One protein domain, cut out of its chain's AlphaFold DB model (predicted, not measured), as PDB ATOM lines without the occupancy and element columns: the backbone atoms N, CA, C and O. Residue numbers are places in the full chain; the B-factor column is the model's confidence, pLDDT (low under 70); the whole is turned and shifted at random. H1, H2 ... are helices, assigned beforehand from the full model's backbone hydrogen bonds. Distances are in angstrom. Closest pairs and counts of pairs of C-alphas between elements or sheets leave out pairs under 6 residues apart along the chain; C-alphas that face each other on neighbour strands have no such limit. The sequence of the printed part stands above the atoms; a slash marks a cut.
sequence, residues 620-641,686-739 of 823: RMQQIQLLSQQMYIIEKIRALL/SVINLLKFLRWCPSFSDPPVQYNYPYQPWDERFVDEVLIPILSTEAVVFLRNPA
ATOM      1  N   ARG A 620     561.297 468.990 892.980       72.94
ATOM      2  CA  ARG A 620     561.147 468.131 891.794       72.94
ATOM      3  C   ARG A 620     560.389 466.837 892.102       72.94
ATOM      4  O   ARG A 620     559.675 466.348 891.228       72.94
ATOM      5  N   MET A 621     560.464 466.311 893.328       74.19
ATOM      6  CA  MET A 621     559.580 465.212 893.740       74.19
ATOM      7  C   MET A 621     558.127 465.681 893.865       74.19
ATOM      8  O   MET A 621     557.233 464.991 893.381       74.19
ATOM      9  N   GLN A 622     557.887 466.874 894.426       78.75
ATOM     10  CA  GLN A 622     556.544 467.463 894.509       78.75
ATOM     11  C   GLN A 622     555.919 467.661 893.116       78.75
ATOM     12  O   GLN A 622     554.764 467.295 892.911       78.75
ATOM     13  N   GLN A 623     556.685 468.146 892.130       79.94
ATOM     14  CA  GLN A 623     556.213 468.279 890.743       79.94
ATOM     15  C   GLN A 623     555.832 466.929 890.109       79.94
ATOM     16  O   GLN A 623     554.779 466.823 889.479       79.94
ATOM     17  N   ILE A 624     556.646 465.882 890.292       80.88
ATOM     18  CA  ILE A 624     556.342 464.532 889.778       80.88
ATOM     19  C   ILE A 624     555.093 463.957 890.466       80.88
ATOM     20  O   ILE A 624     554.221 463.398 889.795       80.88
ATOM     21  N   GLN A 625     554.968 464.138 891.785       83.06
ATOM     22  CA  GLN A 625     553.798 463.709 892.553       83.06
ATOM     23  C   GLN A 625     552.522 464.408 892.056       83.06
ATOM     24  O   GLN A 625     551.562 463.715 891.710       83.06
ATOM     25  N   LEU A 626     552.538 465.737 891.911       82.81
ATOM     26  CA  LEU A 626     551.411 466.530 891.408       82.81
ATOM     27  C   LEU A 626     550.986 466.107 889.991       82.81
ATOM     28  O   LEU A 626     549.797 465.920 889.737       82.81
ATOM     29  N   LEU A 627     551.937 465.883 889.079       83.12
ATOM     30  CA  LEU A 627     551.641 465.417 887.717       83.12
ATOM     31  C   LEU A 627     551.026 464.006 887.700       83.12
ATOM     32  O   LEU A 627     550.089 463.752 886.938       83.12
ATOM     33  N   SER A 628     551.502 463.093 888.556       87.06
ATOM     34  CA  SER A 628     550.909 461.752 888.690       87.06
ATOM     35  C   SER A 628     549.458 461.815 889.190       87.06
ATOM     36  O   SER A 628     548.574 461.138 888.661       87.06
ATOM     37  N   GLN A 629     549.203 462.706 890.149       87.19
ATOM     38  CA  GLN A 629     547.913 462.952 890.779       87.19
ATOM     39  C   GLN A 629     546.906 463.612 889.819       87.19
ATOM     40  O   GLN A 629     545.777 463.138 889.680       87.19
ATOM     41  N   GLN A 630     547.323 464.643 889.076       87.69
ATOM     42  CA  GLN A 630     546.527 465.277 888.019       87.69
ATOM     43  C   GLN A 630     546.133 464.282 886.914       87.69
ATOM     44  O   GLN A 630     544.989 464.289 886.449       87.69
ATOM     45  N   MET A 631     547.041 463.384 886.520       85.88
ATOM     46  CA  MET A 631     546.737 462.330 885.547       85.88
ATOM     47  C   MET A 631     545.762 461.277 886.088       85.88
ATOM     48  O   MET A 631     544.881 460.843 885.342       85.88
ATOM     49  N   TYR A 632     545.852 460.912 887.373       89.62
ATOM     50  CA  TYR A 632     544.868 460.032 888.013       89.62
ATOM     51  C   TYR A 632     543.460 460.650 888.000       89.62
ATOM     52  O   TYR A 632     542.522 459.982 887.568       89.62
ATOM     53  N   ILE A 633     543.310 461.936 888.356       88.25
ATOM     54  CA  ILE A 633     542.030 462.667 888.240       88.25
ATOM     55  C   ILE A 633     541.474 462.569 886.811       88.25
ATOM     56  O   ILE A 633     540.297 462.264 886.619       88.25
ATOM     57  N   ILE A 634     542.309 462.823 885.796       88.25
ATOM     58  CA  ILE A 634     541.883 462.814 884.390       88.25
ATOM     59  C   ILE A 634     541.364 461.430 883.971       88.25
ATOM     60  O   ILE A 634     540.295 461.350 883.364       88.25
ATOM     61  N   GLU A 635     542.069 460.343 884.297       90.19
ATOM     62  CA  GLU A 635     541.612 458.981 883.982       90.19
ATOM     63  C   GLU A 635     540.368 458.580 884.787       90.19
ATOM     64  O   GLU A 635     539.439 457.989 884.233       90.19
ATOM     65  N   LYS A 636     540.291 458.968 886.064       89.56
ATOM     66  CA  LYS A 636     539.131 458.724 886.930       89.56
ATOM     67  C   LYS A 636     537.872 459.414 886.384       89.56
ATOM     68  O   LYS A 636     536.837 458.770 886.239       89.56
ATOM     69  N   ILE A 637     537.973 460.676 885.958       87.56
ATOM     70  CA  ILE A 637     536.869 461.417 885.324       87.56
ATOM     71  C   ILE A 637     536.542 460.859 883.926       87.56
ATOM     72  O   ILE A 637     535.368 460.769 883.567       87.56
ATOM     73  N   ARG A 638     537.535 460.408 883.143       88.12
ATOM     74  CA  ARG A 638     537.289 459.675 881.881       88.12
ATOM     75  C   ARG A 638     536.517 458.374 882.116       88.12
ATOM     76  O   ARG A 638     535.653 458.043 881.309       88.12
ATOM     77  N   ALA A 639     536.770 457.667 883.219       87.69
ATOM     78  CA  ALA A 639     536.049 456.446 883.577       87.69
ATOM     79  C   ALA A 639     534.572 456.682 883.958       87.69
ATOM     80  O   ALA A 639     533.780 455.744 883.873       87.69
ATOM     81  N   LEU A 640     534.184 457.919 884.304       84.38
ATOM     82  CA  LEU A 640     532.786 458.325 884.520       84.38
ATOM     83  C   LEU A 640     532.005 458.566 883.211       84.38
ATOM     84  O   LEU A 640     530.790 458.771 883.255       84.38
ATOM     85  N   LEU A 641     532.656 458.544 882.039       83.94
ATOM     86  CA  LEU A 641     531.960 458.592 880.750       83.94
ATOM     87  C   LEU A 641     531.316 457.229 880.427       83.94
ATOM     88  O   LEU A 641     532.006 456.203 880.465       83.94
ATOM     89  N   SER A 686     527.762 466.932 881.724       77.81
ATOM     90  CA  SER A 686     528.526 467.410 882.884       77.81
ATOM     91  C   SER A 686     529.983 466.942 882.824       77.81
ATOM     92  O   SER A 686     530.891 467.769 882.819       77.81
ATOM     93  N   VAL A 687     530.220 465.634 882.656       82.00
ATOM     94  CA  VAL A 687     531.577 465.054 882.606       82.00
ATOM     95  C   VAL A 687     532.383 465.585 881.410       82.00
ATOM     96  O   VAL A 687     533.563 465.902 881.554       82.00
ATOM     97  N   ILE A 688     531.757 465.774 880.241       82.19
ATOM     98  CA  ILE A 688     532.415 466.387 879.070       82.19
ATOM     99  C   ILE A 688     532.790 467.856 879.327       82.19
ATOM    100  O   ILE A 688     533.854 468.299 878.892       82.19
ATOM    101  N   ASN A 689     531.946 468.623 880.024       78.69
ATOM    102  CA  ASN A 689     532.273 470.000 880.401       78.69
ATOM    103  C   ASN A 689     533.399 470.036 881.444       78.69
ATOM    104  O   ASN A 689     534.345 470.804 881.277       78.69
ATOM    105  N   LEU A 690     533.357 469.168 882.456       84.56
ATOM    106  CA  LEU A 690     534.422 469.018 883.445       84.56
ATOM    107  C   LEU A 690     535.769 468.714 882.768       84.56
ATOM    108  O   LEU A 690     536.718 469.470 882.947       84.56
ATOM    109  N   LEU A 691     535.831 467.712 881.884       87.50
ATOM    110  CA  LEU A 691     537.045 467.381 881.121       87.50
ATOM    111  C   LEU A 691     537.577 468.540 880.260       87.50
ATOM    112  O   LEU A 691     538.783 468.606 880.022       87.50
ATOM    113  N   LYS A 692     536.717 469.460 879.803       83.50
ATOM    114  CA  LYS A 692     537.161 470.693 879.136       83.50
ATOM    115  C   LYS A 692     537.758 471.696 880.120       83.50
ATOM    116  O   LYS A 692     538.779 472.294 879.795       83.50
ATOM    117  N   PHE A 693     537.131 471.900 881.281       86.00
ATOM    118  CA  PHE A 693     537.485 472.986 882.201       86.00
ATOM    119  C   PHE A 693     538.517 472.628 883.286       86.00
ATOM    120  O   PHE A 693     539.065 473.552 883.886       86.00
ATOM    121  N   LEU A 694     538.847 471.343 883.492       86.06
ATOM    122  CA  LEU A 694     539.797 470.860 884.514       86.06
ATOM    123  C   LEU A 694     541.061 471.722 884.651       86.06
ATOM    124  O   LEU A 694     541.355 472.194 885.739       86.06
ATOM    125  N   ARG A 695     541.773 472.013 883.553       83.62
ATOM    126  CA  ARG A 695     543.048 472.764 883.591       83.62
ATOM    127  C   ARG A 695     542.947 474.252 883.983       83.62
ATOM    128  O   ARG A 695     543.949 474.959 883.925       83.62
ATOM    129  N   TRP A 696     541.751 474.740 884.305       82.06
ATOM    130  CA  TRP A 696     541.513 476.084 884.846       82.06
ATOM    131  C   TRP A 696     540.806 476.067 886.202       82.06
ATOM    132  O   TRP A 696     540.686 477.118 886.823       82.06
ATOM    133  N   CYS A 697     540.371 474.894 886.665       86.56
ATOM    134  CA  CYS A 697     539.851 474.677 888.007       86.56
ATOM    135  C   CYS A 697     540.993 474.931 889.014       86.56
ATOM    136  O   CYS A 697     542.030 474.260 888.907       86.56
ATOM    137  N   PRO A 698     540.875 475.907 889.943       85.38
ATOM    138  CA  PRO A 698     541.883 476.144 890.974       85.38
ATOM    139  C   PRO A 698     542.288 474.855 891.689       85.38
ATOM    140  O   PRO A 698     543.470 474.524 891.687       85.38
ATOM    141  N   SER A 699     541.313 474.047 892.116       90.31
ATOM    142  CA  SER A 699     541.533 472.776 892.820       90.31
ATOM    143  C   SER A 699     542.112 471.648 891.947       90.31
ATOM    144  O   SER A 699     542.287 470.530 892.423       90.31
ATOM    145  N   PHE A 700     542.401 471.893 890.663       90.94
ATOM    146  CA  PHE A 700     543.206 470.999 889.815       90.94
ATOM    147  C   PHE A 700     544.657 471.481 889.689       90.94
ATOM    148  O   PHE A 700     545.564 470.683 889.460       90.94
ATOM    149  N   SER A 701     544.864 472.794 889.800       83.00
ATOM    150  CA  SER A 701     546.161 473.453 889.616       83.00
ATOM    151  C   SER A 701     546.936 473.501 890.935       83.00
ATOM    152  O   SER A 701     548.111 473.155 890.960       83.00
ATOM    153  N   ASP A 702     546.234 473.861 892.010       84.00
ATOM    154  CA  ASP A 702     546.656 473.804 893.410       84.00
ATOM    155  C   ASP A 702     545.603 472.985 894.191       84.00
ATOM    156  O   ASP A 702     544.600 473.525 894.666       84.00
ATOM    157  N   PRO A 703     545.716 471.645 894.184       84.19
ATOM    158  CA  PRO A 703     544.684 470.761 894.714       84.19
ATOM    159  C   PRO A 703     544.687 470.687 896.255       84.19
ATOM    160  O   PRO A 703     545.754 470.658 896.873       84.19
ATOM    161  N   PRO A 704     543.510 470.579 896.905       81.62
ATOM    162  CA  PRO A 704     543.398 470.589 898.361       81.62
ATOM    163  C   PRO A 704     544.196 469.461 899.036       81.62
ATOM    164  O   PRO A 704     544.113 468.285 898.671       81.62
ATOM    165  N   VAL A 705     544.949 469.832 900.071       82.94
ATOM    166  CA  VAL A 705     545.839 468.932 900.811       82.94
ATOM    167  C   VAL A 705     545.047 468.022 901.753       82.94
ATOM    168  O   VAL A 705     544.385 468.492 902.680       82.94
ATOM    169  N   GLN A 706     545.166 466.703 901.581       75.56
ATOM    170  CA  GLN A 706     544.507 465.740 902.466       75.56
ATOM    171  C   GLN A 706     545.121 465.799 903.881       75.56
ATOM    172  O   GLN A 706     546.335 465.698 904.055       75.56
ATOM    173  N   TYR A 707     544.276 465.992 904.900       78.12
ATOM    174  CA  TYR A 707     544.646 466.040 906.327       78.12
ATOM    175  C   TYR A 707     545.796 467.010 906.699       78.12
ATOM    176  O   TYR A 707     546.479 466.786 907.697       78.12
ATOM    177  N   ASN A 708     546.017 468.084 905.928       71.31
ATOM    178  CA  ASN A 708     547.156 469.012 906.062       71.31
ATOM    179  C   ASN A 708     548.556 468.379 905.852       71.31
ATOM    180  O   ASN A 708     549.562 468.986 906.224       71.31
ATOM    181  N   TYR A 709     548.654 467.202 905.220       70.38
ATOM    182  CA  TYR A 709     549.926 466.569 904.849       70.38
ATOM    183  C   TYR A 709     550.165 466.640 903.327       70.38
ATOM    184  O   TYR A 709     549.667 465.782 902.599       70.38
ATOM    185  N   PRO A 710     550.964 467.601 902.808       70.25
ATOM    186  CA  PRO A 710     551.146 467.807 901.359       70.25
ATOM    187  C   PRO A 710     551.843 466.644 900.636       70.25
ATOM    188  O   PRO A 710     551.829 466.578 899.413       70.25
ATOM    189  N   TYR A 711     552.437 465.712 901.384       77.19
ATOM    190  CA  TYR A 711     553.080 464.510 900.850       77.19
ATOM    191  C   TYR A 711     552.143 463.298 900.771       77.19
ATOM    192  O   TYR A 711     552.505 462.307 900.141       77.19
ATOM    193  N   GLN A 712     550.962 463.337 901.402       80.56
ATOM    194  CA  GLN A 712     550.044 462.201 901.401       80.56
ATOM    195  C   GLN A 712     549.412 462.028 900.006       80.56
ATOM    196  O   GLN A 712     548.769 462.956 899.510       80.56
ATOM    197  N   PRO A 713     549.551 460.855 899.354       80.25
ATOM    198  CA  PRO A 713     548.788 460.553 898.150       80.25
ATOM    199  C   PRO A 713     547.298 460.511 898.489       80.25
ATOM    200  O   PRO A 713     546.920 459.878 899.477       80.25
ATOM    201  N   TRP A 714     546.457 461.148 897.674       88.38
ATOM    202  CA  TRP A 714     545.010 461.062 897.852       88.38
ATOM    203  C   TRP A 714     544.544 459.616 897.752       88.38
ATOM    204  O   TRP A 714     544.832 458.936 896.763       88.38
ATOM    205  N   ASP A 715     543.782 459.165 898.743       90.50
ATOM    206  CA  ASP A 715     543.033 457.927 898.593       90.50
ATOM    207  C   ASP A 715     541.820 458.116 897.666       90.50
ATOM    208  O   ASP A 715     541.337 459.228 897.430       90.50
ATOM    209  N   GLU A 716     541.332 457.005 897.120       91.12
ATOM    210  CA  GLU A 716     540.269 456.990 896.111       91.12
ATOM    211  C   GLU A 716     538.971 457.671 896.588       91.12
ATOM    212  O   GLU A 716     538.287 458.298 895.780       91.12
ATOM    213  N   ARG A 717     538.671 457.647 897.898       91.06
ATOM    214  CA  ARG A 717     537.493 458.334 898.452       91.06
ATOM    215  C   ARG A 717     537.690 459.840 898.510       91.06
ATOM    216  O   ARG A 717     536.750 460.561 898.221       91.06
ATOM    217  N   PHE A 718     538.888 460.343 898.810       92.56
ATOM    218  CA  PHE A 718     539.135 461.787 898.717       92.56
ATOM    219  C   PHE A 718     538.933 462.296 897.283       92.56
ATOM    220  O   PHE A 718     538.345 463.358 897.076       92.56
ATOM    221  N   VAL A 719     539.357 461.518 896.281       91.75
ATOM    222  CA  VAL A 719     539.155 461.891 894.875       91.75
ATOM    223  C   VAL A 719     537.671 461.856 894.487       91.75
ATOM    224  O   VAL A 719     537.188 462.825 893.900       91.75
ATOM    225  N   ASP A 720     536.938 460.798 894.843       89.38
ATOM    226  CA  ASP A 720     535.527 460.624 894.456       89.38
ATOM    227  C   ASP A 720     534.527 461.448 895.290       89.38
ATOM    228  O   ASP A 720     533.573 461.997 894.738       89.38
ATOM    229  N   GLU A 721     534.724 461.548 896.608       91.94
ATOM    230  CA  GLU A 721     533.779 462.163 897.553       91.94
ATOM    231  C   GLU A 721     534.039 463.664 897.778       91.94
ATOM    232  O   GLU A 721     533.116 464.386 898.154       91.94
ATOM    233  N   VAL A 722     535.267 464.153 897.535       91.94
ATOM    234  CA  VAL A 722     535.658 465.555 897.790       91.94
ATOM    235  C   VAL A 722     536.125 466.257 896.515       91.94
ATOM    236  O   VAL A 722     535.538 467.260 896.105       91.94
ATOM    237  N   LEU A 723     537.162 465.737 895.853       91.88
ATOM    238  CA  LEU A 723     537.857 466.479 894.801       91.88
ATOM    239  C   LEU A 723     537.048 466.582 893.500       91.88
ATOM    240  O   LEU A 723     536.905 467.677 892.957       91.88
ATOM    241  N   ILE A 724     536.461 465.486 893.010       92.38
ATOM    242  CA  ILE A 724     535.609 465.507 891.809       92.38
ATOM    243  C   ILE A 724     534.373 466.420 891.988       92.38
ATOM    244  O   ILE A 724     534.102 467.204 891.073       92.38
ATOM    245  N   PRO A 725     533.653 466.417 893.130       93.19
ATOM    246  CA  PRO A 725     532.599 467.399 893.414       93.19
ATOM    247  C   PRO A 725     533.058 468.867 893.393       93.19
ATOM    248  O   PRO A 725     532.370 469.708 892.803       93.19
ATOM    249  N   ILE A 726     534.223 469.189 893.971       92.06
ATOM    250  CA  ILE A 726     534.792 470.549 893.929       92.06
ATOM    251  C   ILE A 726     535.116 470.942 892.483       92.06
ATOM    252  O   ILE A 726     534.612 471.952 891.993       92.06
ATOM    253  N   LEU A 727     535.862 470.103 891.760       92.19
ATOM    254  CA  LEU A 727     536.233 470.336 890.361       92.19
ATOM    255  C   LEU A 727     535.006 470.467 889.447       92.19
ATOM    256  O   LEU A 727     534.975 471.321 888.564       92.19
ATOM    257  N   SER A 728     533.958 469.669 889.678       90.44
ATOM    258  CA  SER A 728     532.680 469.796 888.970       90.44
ATOM    259  C   SER A 728     531.983 471.125 889.266       90.44
ATOM    260  O   SER A 728     531.324 471.672 888.382       90.44
ATOM    261  N   THR A 729     532.116 471.655 890.481       88.12
ATOM    262  CA  THR A 729     531.536 472.947 890.874       88.12
ATOM    263  C   THR A 729     532.309 474.102 890.237       88.12
ATOM    264  O   THR A 729     531.701 474.959 889.595       88.12
ATOM    265  N   GLU A 730     533.643 474.080 890.306       87.00
ATOM    266  CA  GLU A 730     534.528 475.043 889.637       87.00
ATOM    267  C   GLU A 730     534.285 475.054 888.115       87.00
ATOM    268  O   GLU A 730     534.027 476.108 887.528       87.00
ATOM    269  N   ALA A 731     534.233 473.882 887.472       87.75
ATOM    270  CA  ALA A 731     533.912 473.746 886.050       87.75
ATOM    271  C   ALA A 731     532.512 474.279 885.681       87.75
ATOM    272  O   ALA A 731     532.325 474.802 884.581       87.75
ATOM    273  N   VAL A 732     531.522 474.190 886.580       85.12
ATOM    274  CA  VAL A 732     530.187 474.781 886.375       85.12
ATOM    275  C   VAL A 732     530.204 476.306 886.535       85.12
ATOM    276  O   VAL A 732     529.489 476.986 885.797       85.12
ATOM    277  N   VAL A 733     531.048 476.866 887.409       81.00
ATOM    278  CA  VAL A 733     531.285 478.322 887.468       81.00
ATOM    279  C   VAL A 733     531.912 478.810 886.157       81.00
ATOM    280  O   VAL A 733     531.396 479.758 885.562       81.00
ATOM    281  N   PHE A 734     532.929 478.115 885.631       80.06
ATOM    282  CA  PHE A 734     533.503 478.409 884.309       80.06
ATOM    283  C   PHE A 734     532.528 478.186 883.147       80.06
ATOM    284  O   PHE A 734     532.622 478.880 882.139       80.06
ATOM    285  N   LEU A 735     531.571 477.260 883.255       80.38
ATOM    286  CA  LEU A 735     530.533 477.080 882.237       80.38
ATOM    287  C   LEU A 735     529.541 478.256 882.224       80.38
ATOM    288  O   LEU A 735     529.171 478.726 881.147       80.38
ATOM    289  N   ARG A 736     529.115 478.714 883.410       80.31
ATOM    290  CA  ARG A 736     528.122 479.787 883.588       80.31
ATOM    291  C   ARG A 736     528.706 481.167 883.279       80.31
ATOM    292  O   ARG A 736     528.172 481.856 882.419       80.31
ATOM    293  N   ASN A 737     529.824 481.526 883.915       74.94
ATOM    294  CA  ASN A 737     530.413 482.873 883.889       74.94
ATOM    295  C   ASN A 737     531.900 482.895 883.444       74.94
ATOM    296  O   ASN A 737     532.728 483.539 884.093       74.94
ATOM    297  N   PRO A 738     532.291 482.259 882.315       65.12
ATOM    298  CA  PRO A 738     533.695 482.220 881.876       65.12
ATOM    299  C   PRO A 738     534.273 483.618 881.632       65.12
ATOM    300  O   PRO A 738     535.442 483.862 881.922       65.12
ATOM    301  N   ALA A 739     533.443 484.541 881.138       71.94
ATOM    302  CA  ALA A 739     533.831 485.904 880.794       71.94
ATOM    303  C   ALA A 739     534.167 486.796 882.006       71.94
ATOM    304  O   ALA A 739     534.593 487.922 881.804       71.94
TER     305      ALA A 739
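AT A GLANCE: This is residues 620 to 641 and 686 to 739 of the 823 residues of an uncharacterized protein of Gigaspora rosea (UniProt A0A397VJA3). A long kinked helix, H4, crosses a layer of two helices, H1 and H2, which overlap through H1's residues 634 to 638; the short H3 packs on H4. The printed part has 76 residues with four named helices, H1 to H4 in order, and no named strand: all helix. It is compact, radius of gyration of the C-alphas 12.3 A, spanning 34 by 26 by 21 A.

HOW THE PARTS SIT: H1, residues 620 to 639, touches H2, residues 686 to 696, with residues 634 to 638 alone, at a shallow tilt of 16 degrees, opposite ways; closest C-alphas are Ile 637 and Val 687, 7.0 A. The hub H4, residues 716 to 736, touches H2 with residues 727 to 735 alone, about perpendicular at 86 degrees; closest C-alphas are Phe 693 and Ala 731, 5.3 A. H4 touches H3, residues 698 to 701; closest C-alphas are Ser 699 and Leu 727, 6.3 A. Every O i to N i+4 pair is within hydrogen-bond range in H1, 5 of 7 in H2 and 14 of 17 in H4; H3 is too short for one.

IN THESE COORDINATES: H1 measures 28.9 A from C-alpha 620 (561.147, 468.131, 891.794), H2 15.7 A, H3 5.2 A, and H4 28.7 A to C-alpha 736 (528.122, 479.787, 883.588).

THE WHOLE: Residues 642 to 685 are cut out, a 9.7 A gap between C-alphas 641 and 686. The link H3 to H4 is long; residue 738 is under pLDDT 70.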